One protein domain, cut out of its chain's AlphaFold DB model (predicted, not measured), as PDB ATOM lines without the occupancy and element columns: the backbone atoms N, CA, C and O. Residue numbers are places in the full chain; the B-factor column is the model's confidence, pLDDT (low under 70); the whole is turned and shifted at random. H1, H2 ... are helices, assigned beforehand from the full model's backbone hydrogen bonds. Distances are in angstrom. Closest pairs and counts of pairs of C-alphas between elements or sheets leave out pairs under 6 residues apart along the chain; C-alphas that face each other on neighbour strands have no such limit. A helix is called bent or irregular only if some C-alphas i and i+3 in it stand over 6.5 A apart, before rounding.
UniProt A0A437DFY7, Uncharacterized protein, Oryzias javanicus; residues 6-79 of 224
ATOM      1  N   GLY A   6     214.619 237.497 355.181       64.19
ATOM      2  CA  GLY A   6     215.098 236.197 355.651       64.19
ATOM      3  C   GLY A   6     214.103 235.056 355.421       64.19
ATOM      4  O   GLY A   6     214.512 233.924 355.163       64.19
ATOM      5  N   SER A   7     212.799 235.339 355.468       70.94
ATOM      6  CA  SER A   7     211.755 234.314 355.329       70.94
ATOM      7  C   SER A   7     211.584 233.829 353.880       70.94
ATOM      8  O   SER A   7     211.553 232.626 353.616       70.94
ATOM      9  N   SER A   8     211.564 234.749 352.911       73.62
ATOM     10  CA  SER A   8     211.311 234.425 351.499       73.62
ATOM     11  C   SER A   8     212.445 233.622 350.853       73.62
ATOM     12  O   SER A   8     212.188 232.678 350.106       73.62
ATOM     13  N   VAL A   9     213.699 233.933 351.191       81.25
ATOM     14  CA  VAL A   9     214.882 233.198 350.713       81.25
ATOM     15  C   VAL A   9     214.882 231.751 351.216       81.25
ATOM     16  O   VAL A   9     215.217 230.837 350.462       81.25
ATOM     17  N   ARG A  10     214.470 231.523 352.470       83.00
ATOM     18  CA  ARG A  10     214.382 230.173 353.048       83.00
ATOM     19  C   ARG A  10     213.338 229.324 352.327       83.00
ATOM     20  O   ARG A  10     213.637 228.185 351.989       83.00
ATOM     21  N   ILE A  11     212.161 229.883 352.038       83.44
ATOM     22  CA  ILE A  11     211.103 229.182 351.289       83.44
ATOM     23  C   ILE A  11     211.575 228.839 349.870       83.44
ATOM     24  O   ILE A  11     211.417 227.704 349.429       83.44
ATOM     25  N   ALA A  12     212.204 229.783 349.167       84.88
ATOM     26  CA  ALA A  12     212.701 229.539 347.813       84.88
ATOM     27  C   ALA A  12     213.754 228.414 347.777       84.88
ATOM     28  O   ALA A  12     213.715 227.552 346.899       84.88
ATOM     29  N   HIS A  13     214.635 228.365 348.780       84.75
ATOM     30  CA  HIS A  13     215.635 227.306 348.914       84.75
ATOM     31  C   HIS A  13     215.024 225.919 349.174       84.75
ATOM     32  O   HIS A  13     215.587 224.923 348.727       84.75
ATOM     33  N   LEU A  14     213.870 225.842 349.852       88.75
ATOM     34  CA  LEU A  14     213.126 224.586 350.018       88.75
ATOM     35  C   LEU A  14     212.522 224.088 348.697       88.75
ATOM     36  O   LEU A  14     212.447 222.883 348.483       88.75
ATOM     37  N   LEU A  15     212.090 225.001 347.819       88.12
ATOM     38  CA  LEU A  15     211.476 224.658 346.532       88.12
ATOM     39  C   LEU A  15     212.510 224.246 345.479       88.12
ATOM     40  O   LEU A  15     212.284 223.306 344.720       88.12
ATOM     41  N   SER A  16     213.637 224.952 345.415       87.50
ATOM     42  CA  SER A  16     214.762 224.587 344.558       87.50
ATOM     43  C   SER A  16     216.072 225.032 345.221       87.50
ATOM     44  O   SER A  16     216.282 226.233 345.432       87.50
ATOM     45  N   PRO A  17     216.953 224.086 345.602       91.12
ATOM     46  CA  PRO A  17     218.203 224.413 346.273       91.12
ATOM     47  C   PRO A  17     219.112 225.262 345.385       91.12
ATOM     48  O   PRO A  17     219.363 224.940 344.225       91.12
ATOM     49  N   GLY A  18     219.657 226.337 345.947       88.00
ATOM     50  CA  GLY A  18     220.572 227.211 345.224       88.00
ATOM     51  C   GLY A  18     220.702 228.605 345.832       88.00
ATOM     52  O   GLY A  18     220.069 228.901 346.854       88.00
ATOM     53  N   PRO A  19     221.548 229.459 345.227       85.75
ATOM     54  CA  PRO A  19     221.677 230.853 345.614       85.75
ATOM     55  C   PRO A  19     220.447 231.634 345.147       85.75
ATOM     56  O   PRO A  19     220.233 231.834 343.953       85.75
ATOM     57  N   TRP A  20     219.661 232.114 346.105       86.38
ATOM     58  CA  TRP A  20     218.504 232.962 345.842       86.38
ATOM     59  C   TRP A  20     218.824 234.420 346.128       86.38
ATOM     60  O   TRP A  20     219.505 234.748 347.099       86.38
ATOM     61  N   ARG A  21     218.301 235.306 345.278       82.75
ATOM     62  CA  ARG A  21     218.367 236.753 345.467       82.75
ATOM     63  C   ARG A  21     216.953 237.304 345.551       82.75
ATOM     64  O   ARG A  21     216.137 237.043 344.673       82.75
ATOM     65  N   THR A  22     216.689 238.103 346.576       80.75
ATOM     66  CA  THR A  22     215.471 238.909 346.647       80.75
ATOM     67  C   THR A  22     215.636 240.131 345.753       80.75
ATOM     68  O   THR A  22     216.623 240.854 345.876       80.75
ATOM     69  N   LEU A  23     214.679 240.349 344.854       77.19
ATOM     70  CA  LEU A  23     214.565 241.574 344.071       77.19
ATOM     71  C   LEU A  23     213.304 242.308 344.520       77.19
ATOM     72  O   LEU A  23     212.223 241.721 344.590       77.19
ATOM     73  N   CYS A  24     213.442 243.586 344.834       75.44
ATOM     74  CA  CYS A  24     212.334 244.501 345.040       75.44
ATOM     75  C   CYS A  24     212.010 245.229 343.728       75.44
ATOM     76  O   CYS A  24     212.807 245.260 342.794       75.44
ATOM     77  N   GLY A  25     210.845 245.878 343.658       70.62
ATOM     78  CA  GLY A  25     210.409 246.564 342.434       70.62
ATOM     79  C   GLY A  25     211.358 247.668 341.940       70.62
ATOM     80  O   GLY A  25     211.345 247.999 340.761       70.62
ATOM     81  N   ASN A  26     212.210 248.221 342.809       75.31
ATOM     82  CA  ASN A  26     213.243 249.186 342.411       75.31
ATOM     83  C   ASN A  26     214.493 248.529 341.804       75.31
ATOM     84  O   ASN A  26     215.236 249.204 341.097       75.31
ATOM     85  N   ASP A  27     214.706 247.235 342.047       76.56
ATOM     86  CA  ASP A  27     215.858 246.481 341.547       76.56
ATOM     87  C   ASP A  27     215.641 245.970 340.117       76.56
ATOM     88  O   ASP A  27     216.566 245.439 339.503       76.56
ATOM     89  N   VAL A  28     214.423 246.122 339.581       77.25
ATOM     90  CA  VAL A  28     214.034 245.669 338.243       77.25
ATOM     91  C   VAL A  28     213.789 246.888 337.343       77.25
ATOM     92  O   VAL A  28     212.732 247.521 337.418       77.25
ATOM     93  N   PRO A  29     214.754 247.250 336.477       76.69
ATOM     94  CA  PRO A  29     214.601 248.374 335.562       76.69
ATOM     95  C   PRO A  29     213.425 248.167 334.605       76.69
ATOM     96  O   PRO A  29     213.316 247.130 333.955       76.69
ATOM     97  N   GLY A  30     212.564 249.180 334.490       78.75
ATOM     98  CA  GLY A  30     211.400 249.136 333.601       78.75
ATOM     99  C   GLY A  30     210.229 248.304 334.124       78.75
ATOM    100  O   GLY A  30     209.283 248.078 333.375       78.75
ATOM    101  N   LEU A  31     210.257 247.856 335.385       83.62
ATOM    102  CA  LEU A  31     209.080 247.258 336.005       83.62
ATOM    103  C   LEU A  31     207.996 248.327 336.171       83.62
ATOM    104  O   LEU A  31     208.252 249.402 336.729       83.62
ATOM    105  N   ALA A  32     206.789 248.027 335.691       84.88
ATOM    106  CA  ALA A  32     205.626 248.869 335.930       84.88
ATOM    107  C   ALA A  32     205.444 249.047 337.442       84.88
ATOM    108  O   ALA A  32     205.624 248.096 338.195       84.88
ATOM    109  N   LYS A  33     205.126 250.258 337.901       84.00
ATOM    110  CA  LYS A  33     204.937 250.531 339.329       84.00
ATOM    111  C   LYS A  33     203.464 250.738 339.622       84.00
ATOM    112  O   LYS A  33     202.771 251.420 338.874       84.00
ATOM    113  N   GLN A  34     203.026 250.160 340.730       83.31
ATOM    114  CA  GLN A  34     201.716 250.401 341.303       83.31
ATOM    115  C   GLN A  34     201.826 251.505 342.364       83.31
ATOM    116  O   GLN A  34     202.725 251.456 343.207       83.31
ATOM    117  N   GLY A  35     200.923 252.485 342.331       78.56
ATOM    118  CA  GLY A  35     200.709 253.441 343.415       78.56
ATOM    119  C   GLY A  35     199.797 252.895 344.524       78.56
ATOM    120  O   GLY A  35     199.639 251.689 344.708       78.56
ATOM    121  N   CYS A  36     199.151 253.787 345.276       72.25
ATOM    122  CA  CYS A  36     198.149 253.413 346.282       72.25
ATOM    123  C   CYS A  36     196.810 253.062 345.607       72.25
ATOM    124  O   CYS A  36     195.887 253.879 345.580       72.25
ATOM    125  N   SER A  37     196.705 251.880 344.996       77.69
ATOM    126  CA  SER A  37     195.459 251.376 344.393       77.69
ATOM    127  C   SER A  37     195.165 249.931 344.780       77.69
ATOM    128  O   SER A  37     196.044 249.198 345.227       77.69
ATOM    129  N   ASN A  38     193.930 249.488 344.550       81.19
ATOM    130  CA  ASN A  38     193.486 248.107 344.771       81.19
ATOM    131  C   ASN A  38     193.903 247.137 343.639       81.19
ATOM    132  O   ASN A  38     193.324 246.065 343.488       81.19
ATOM    133  N   ASN A  39     194.900 247.494 342.823       86.31
ATOM    134  CA  ASN A  39     195.314 246.719 341.649       86.31
ATOM    135  C   ASN A  39     196.375 245.643 341.931       86.31
ATOM    136  O   ASN A  39     196.851 245.017 340.984       86.31
ATOM    137  N   CYS A  40     196.754 245.403 343.189       87.44
ATOM    138  CA  CYS A  40     197.932 244.588 343.514       87.44
ATOM    139  C   CYS A  40     197.866 243.175 342.929       87.44
ATOM    140  O   CYS A  40     198.844 242.712 342.347       87.44
ATOM    141  N   GLY A  41     196.699 242.526 342.980       89.44
ATOM    142  CA  GLY A  41     196.501 241.211 342.369       89.44
ATOM    143  C   GLY A  41     196.709 241.217 340.850       89.44
ATOM    144  O   GLY A  41     197.392 240.347 340.317       89.44
ATOM    145  N   ILE A  42     196.192 242.230 340.147       92.19
ATOM    146  CA  ILE A  42     196.358 242.356 338.689       92.19
ATOM    147  C   ILE A  42     197.819 242.636 338.327       92.19
ATOM    148  O   ILE A  42     198.335 242.039 337.385       92.19
ATOM    149  N   PHE A  43     198.514 243.477 339.097       91.31
ATOM    150  CA  PHE A  43     199.947 243.702 338.912       91.31
ATOM    151  C   PHE A  43     200.750 242.406 339.078       91.31
ATOM    152  O   PHE A  43     201.592 242.119 338.233       91.31
ATOM    153  N   VAL A  44     200.457 241.581 340.092       91.38
ATOM    154  CA  VAL A  44     201.118 240.274 340.281       91.38
ATOM    155  C   VAL A  44     200.888 239.345 339.084       91.38
ATOM    156  O   VAL A  44     201.843 238.727 338.603       91.38
ATOM    157  N   LEU A  45     199.659 239.275 338.561       92.12
ATOM    158  CA  LEU A  45     199.348 238.479 337.367       92.12
ATOM    159  C   LEU A  45     200.141 238.962 336.147       92.12
ATOM    160  O   LEU A  45     200.763 238.159 335.451       92.12
ATOM    161  N   MET A  46     200.166 240.275 335.924       93.94
ATOM    162  CA  MET A  46     200.885 240.870 334.802       93.94
ATOM    163  C   MET A  46     202.399 240.686 334.925       93.94
ATOM    164  O   MET A  46     203.037 240.283 333.956       93.94
ATOM    165  N   TYR A  47     202.987 240.894 336.107       90.62
ATOM    166  CA  TYR A  47     204.411 240.627 336.323       90.62
ATOM    167  C   TYR A  47     204.753 239.171 336.027       90.62
ATOM    168  O   TYR A  47     205.714 238.905 335.310       90.62
ATOM    169  N   THR A  48     203.948 238.235 336.532       90.69
ATOM    170  CA  THR A  48     204.168 236.800 336.315       90.69
ATOM    171  C   THR A  48     204.160 236.469 334.827       90.69
ATOM    172  O   THR A  48     205.090 235.828 334.339       90.69
ATOM    173  N   LEU A  49     203.163 236.963 334.085       90.75
ATOM    174  CA  LEU A  49     203.053 236.749 332.643       90.75
ATOM    175  C   LEU A  49     204.286 237.273 331.891       90.75
ATOM    176  O   LEU A  49     204.887 236.542 331.106       90.75
ATOM    177  N   TYR A  50     204.696 238.515 332.158       90.75
ATOM    178  CA  TYR A  50     205.819 239.142 331.455       90.75
ATOM    179  C   TYR A  50     207.161 238.495 331.805       90.75
ATOM    180  O   TYR A  50     207.987 238.302 330.913       90.75
ATOM    181  N   ILE A  51     207.363 238.106 333.070       87.00
ATOM    182  CA  ILE A  51     208.560 237.380 333.513       87.00
ATOM    183  C   ILE A  51     208.656 236.032 332.795       87.00
ATOM    184  O   ILE A  51     209.709 235.717 332.241       87.00
ATOM    185  N   VAL A  52     207.565 235.259 332.755       88.00
ATOM    186  CA  VAL A  52     207.534 233.947 332.084       88.00
ATOM    187  C   VAL A  52     207.760 234.086 330.577       88.00
ATOM    188  O   VAL A  52     208.452 233.265 329.981       88.00
ATOM    189  N   MET A  53     207.227 235.140 329.960       89.69
ATOM    190  CA  MET A  53     207.434 235.426 328.538       89.69
ATOM    191  C   MET A  53     208.816 236.015 328.215       89.69
ATOM    192  O   MET A  53     209.159 236.137 327.040       89.69
ATOM    193  N   GLY A  54     209.600 236.424 329.218       87.31
ATOM    194  CA  GLY A  54     210.845 237.167 329.007       87.31
ATOM    195  C   GLY A  54     210.634 238.538 328.348       87.31
ATOM    196  O   GLY A  54     211.537 239.055 327.689       87.31
ATOM    197  N   ALA A  55     209.439 239.118 328.489       87.94
ATOM    198  CA  ALA A  55     209.055 240.383 327.874       87.94
ATOM    199  C   ALA A  55     209.301 241.571 328.819       87.94
ATOM    200  O   ALA A  55     209.269 241.448 330.045       87.94
ATOM    201  N   LYS A  56     209.511 242.759 328.245       87.19
ATOM    202  CA  LYS A  56     209.574 244.008 329.018       87.19
ATOM    203  C   LYS A  56     208.166 244.473 329.347       87.19
ATOM    204  O   LYS A  56     207.324 244.482 328.459       87.19
ATOM    205  N   CYS A  57     207.934 244.886 330.592       87.75
ATOM    206  CA  CYS A  57     206.657 245.471 330.991       87.75
ATOM    207  C   CYS A  57     206.411 246.761 330.196       87.75
ATOM    208  O   CYS A  57     207.177 247.715 330.311       87.75
ATOM    209  N   ASP A  58     205.350 246.778 329.396       89.62
ATOM    210  CA  ASP A  58     204.904 247.920 328.586       89.62
ATOM    211  C   ASP A  58     203.547 248.473 329.056       89.62
ATOM    212  O   ASP A  58     202.944 249.315 328.394       89.62
ATOM    213  N   PHE A  59     203.083 248.033 330.227       90.75
ATOM    214  CA  PHE A  59     201.859 248.510 330.857       90.75
ATOM    215  C   PHE A  59     202.148 249.490 331.998       90.75
ATOM    216  O   PHE A  59     203.207 249.483 332.625       90.75
ATOM    217  N   THR A  60     201.153 250.313 332.301       90.12
ATOM    218  CA  THR A  60     201.153 251.272 333.408       90.12
ATOM    219  C   THR A  60     199.889 251.113 334.246       90.12
ATOM    220  O   THR A  60     198.969 250.372 333.888       90.12
ATOM    221  N   GLU A  61     199.820 251.819 335.373       87.56
ATOM    222  CA  GLU A  61     198.630 251.815 336.225       87.56
ATOM    223  C   GLU A  61     197.375 252.338 335.501       87.56
ATOM    224  O   GLU A  61     196.274 251.848 335.746       87.56
ATOM    225  N   GLU A  62     197.528 253.242 334.530       87.88
ATOM    226  CA  GLU A  62     196.419 253.753 333.708       87.88
ATOM    227  C   GLU A  62     195.766 252.659 332.848       87.88
ATOM    228  O   GLU A  62     194.583 252.739 332.513       87.88
ATOM    229  N   ASN A  63     196.507 251.594 332.520       91.44
ATOM    230  CA  ASN A  63     195.990 250.471 331.740       91.44
ATOM    231  C   ASN A  63     195.185 249.473 332.592       91.44
ATOM    232  O   ASN A  63     194.501 248.608 332.038       91.44
ATOM    233  N   MET A  64     195.232 249.582 333.926       92.12
ATOM    234  CA  MET A  64     194.649 248.596 334.843       92.12
ATOM    235  C   MET A  64     193.150 248.346 334.649       92.12
ATOM    236  O   MET A  64     192.771 247.177 334.683       92.12
ATOM    237  N   PRO A  65     192.283 249.345 334.383       88.06
ATOM    238  CA  PRO A  65     190.864 249.074 334.144       88.06
ATOM    239  C   PRO A  65     190.630 248.150 332.941       88.06
ATOM    240  O   PRO A  65     189.801 247.240 332.989       88.06
ATOM    241  N   GLN A  66     191.399 248.345 331.865       91.94
ATOM    242  CA  GLN A  66     191.292 247.550 330.641       91.94
ATOM    243  C   GLN A  66     191.878 246.149 330.842       91.94
ATOM    244  O   GLN A  66     191.238 245.160 330.486       91.94
ATOM    245  N   ILE A  67     193.052 246.065 331.473       94.62
ATOM    246  CA  ILE A  67     193.719 244.799 331.801       94.62
ATOM    247  C   ILE A  67     192.850 243.960 332.743       94.62
ATOM    248  O   ILE A  67     192.635 242.776 332.488       94.62
ATOM    249  N   ARG A  68     192.294 244.569 333.798       93.00
ATOM    250  CA  ARG A  68     191.379 243.910 334.740       93.00
ATOM    251  C   ARG A  68     190.168 243.356 334.002       93.00
ATOM    252  O   ARG A  68     189.855 242.180 334.150       93.00
ATOM    253  N   ARG A  69     189.526 244.167 333.154       91.50
ATOM    254  CA  ARG A  69     188.387 243.721 332.346       91.50
ATOM    255  C   ARG A  69     188.756 242.546 331.440       91.50
ATOM    256  O   ARG A  69     187.993 241.588 331.368       91.50
ATOM    257  N   TRP A  70     189.905 242.610 330.769       93.62
ATOM    258  CA  TRP A  70     190.378 241.536 329.898       93.62
ATOM    259  C   TRP A  70     190.583 240.227 330.668       93.62
ATOM    260  O   TRP A  70     190.033 239.199 330.272       93.62
ATOM    261  N   TRP A  71     191.270 240.277 331.813       92.50
ATOM    262  CA  TRP A  71     191.445 239.113 332.683       92.50
ATOM    263  C   TRP A  71     190.117 238.566 333.205       92.50
ATOM    264  O   TRP A  71     189.900 237.360 333.145       92.50
ATOM    265  N   CYS A  72     189.198 239.422 333.661       89.06
ATOM    266  CA  CYS A  72     187.880 238.983 334.121       89.06
ATOM    267  C   CYS A  72     187.092 238.276 333.009       89.06
ATOM    268  O   CYS A  72     186.505 237.227 333.257       89.06
ATOM    269  N   LEU A  73     187.107 238.804 331.780       88.75
ATOM    270  CA  LEU A  73     186.448 238.160 330.639       88.75
ATOM    271  C   LEU A  73     187.081 236.810 330.307       88.75
ATOM    272  O   LEU A  73     186.358 235.839 330.081       88.75
ATOM    273  N   LEU A  74     188.414 236.727 330.316       89.69
ATOM    274  CA  LEU A  74     189.128 235.473 330.099       89.69
ATOM    275  C   LEU A  74     188.762 234.441 331.174       89.69
ATOM    276  O   LEU A  74     188.458 233.296 330.841       89.69
ATOM    277  N   LEU A  75     188.736 234.849 332.445       88.38
ATOM    278  CA  LEU A  75     188.387 233.983 333.568       88.38
ATOM    279  C   LEU A  75     186.939 233.504 333.482       88.38
ATOM    280  O   LEU A  75     186.715 232.307 333.558       88.38
ATOM    281  N   ILE A  76     185.970 234.390 333.244       86.44
ATOM    282  CA  ILE A  76     184.551 234.006 333.135       86.44
ATOM    283  C   ILE A  76     184.319 233.068 331.943       86.44
ATOM    284  O   ILE A  76     183.499 232.157 332.023       86.44
ATOM    285  N   THR A  77     185.051 233.269 330.845       89.44
ATOM    286  CA  THR A  77     184.912 232.441 329.639       89.44
ATOM    287  C   THR A  77     185.475 231.032 329.842       89.44
ATOM    288  O   THR A  77     184.881 230.066 329.374       89.44
ATOM    289  N   ASN A  78     186.615 230.903 330.526       90.44
ATOM    290  CA  ASN A  78     187.299 229.614 330.694       90.44
ATOM    291  C   ASN A  78     186.912 228.888 331.991       90.44
ATOM    292  O   ASN A  78     186.980 227.665 332.065       90.44
ATOM    293  N   PHE A  79     186.486 229.643 332.998       87.06
ATOM    294  CA  PHE A  79     186.077 229.178 334.317       87.06
ATOM    295  C   PHE A  79     184.705 229.780 334.633       87.06
ATOM    296  O   PHE A  79     184.599 230.684 335.470       87.06
TER     297      PHE A  79
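AT A GLANCE: This is residues 6 to 79 of the 224 residues of an uncharacterized protein of Oryzias javanicus (UniProt A0A437DFY7). Three helices are strung out loosely in a row, H1 at one end, H2 in the middle and H3 at the other end, crosswise to H2. A long loop, residues 16 to 39, joins H1 to H2, and residues 72 to 79 stick out. The printed part has 74 residues, with the named helices in the order H1, H2, H3 and no named strand; it is all helix. It is loose, with a radius of gyration of the C-alphas of 14.8 A and spans of 38 by 29 by 24 A.

IN THESE COORDINATES: H1, residues 6 to 15, begins at C-alpha 6 (215.098, 236.197, 355.651) and is 15.1 A long. H2, residues 40 to 53, is 20.0 A long. H3, residues 61 to 78, is 25.5 A long and ends at C-alpha 78 (187.299, 229.614, 330.694). H3 is irregular: C-alphas 62 and 65 are 7.3 A apart.

HOW THE PARTS SIT: H1 is apart from H2 and H3. H2 and H3 only just touch, with 3 pairs of C-alphas within 8 A; the closest, of Ile 42 and Arg 68, are 6.5 A apart. Their lines are about perpendicular, at 79 degrees. In H2 every O i to N i+4 pair is within hydrogen-bond range; in H1 5 of 6 are and in H3 12 of 14.

THE WHOLE: The farthest C-alphas, of Pro 19 and Thr 77, are 40.1 A apart. The printed part has no cut. The link from H1 to H2 is long. Residue 6 has pLDDT under 70.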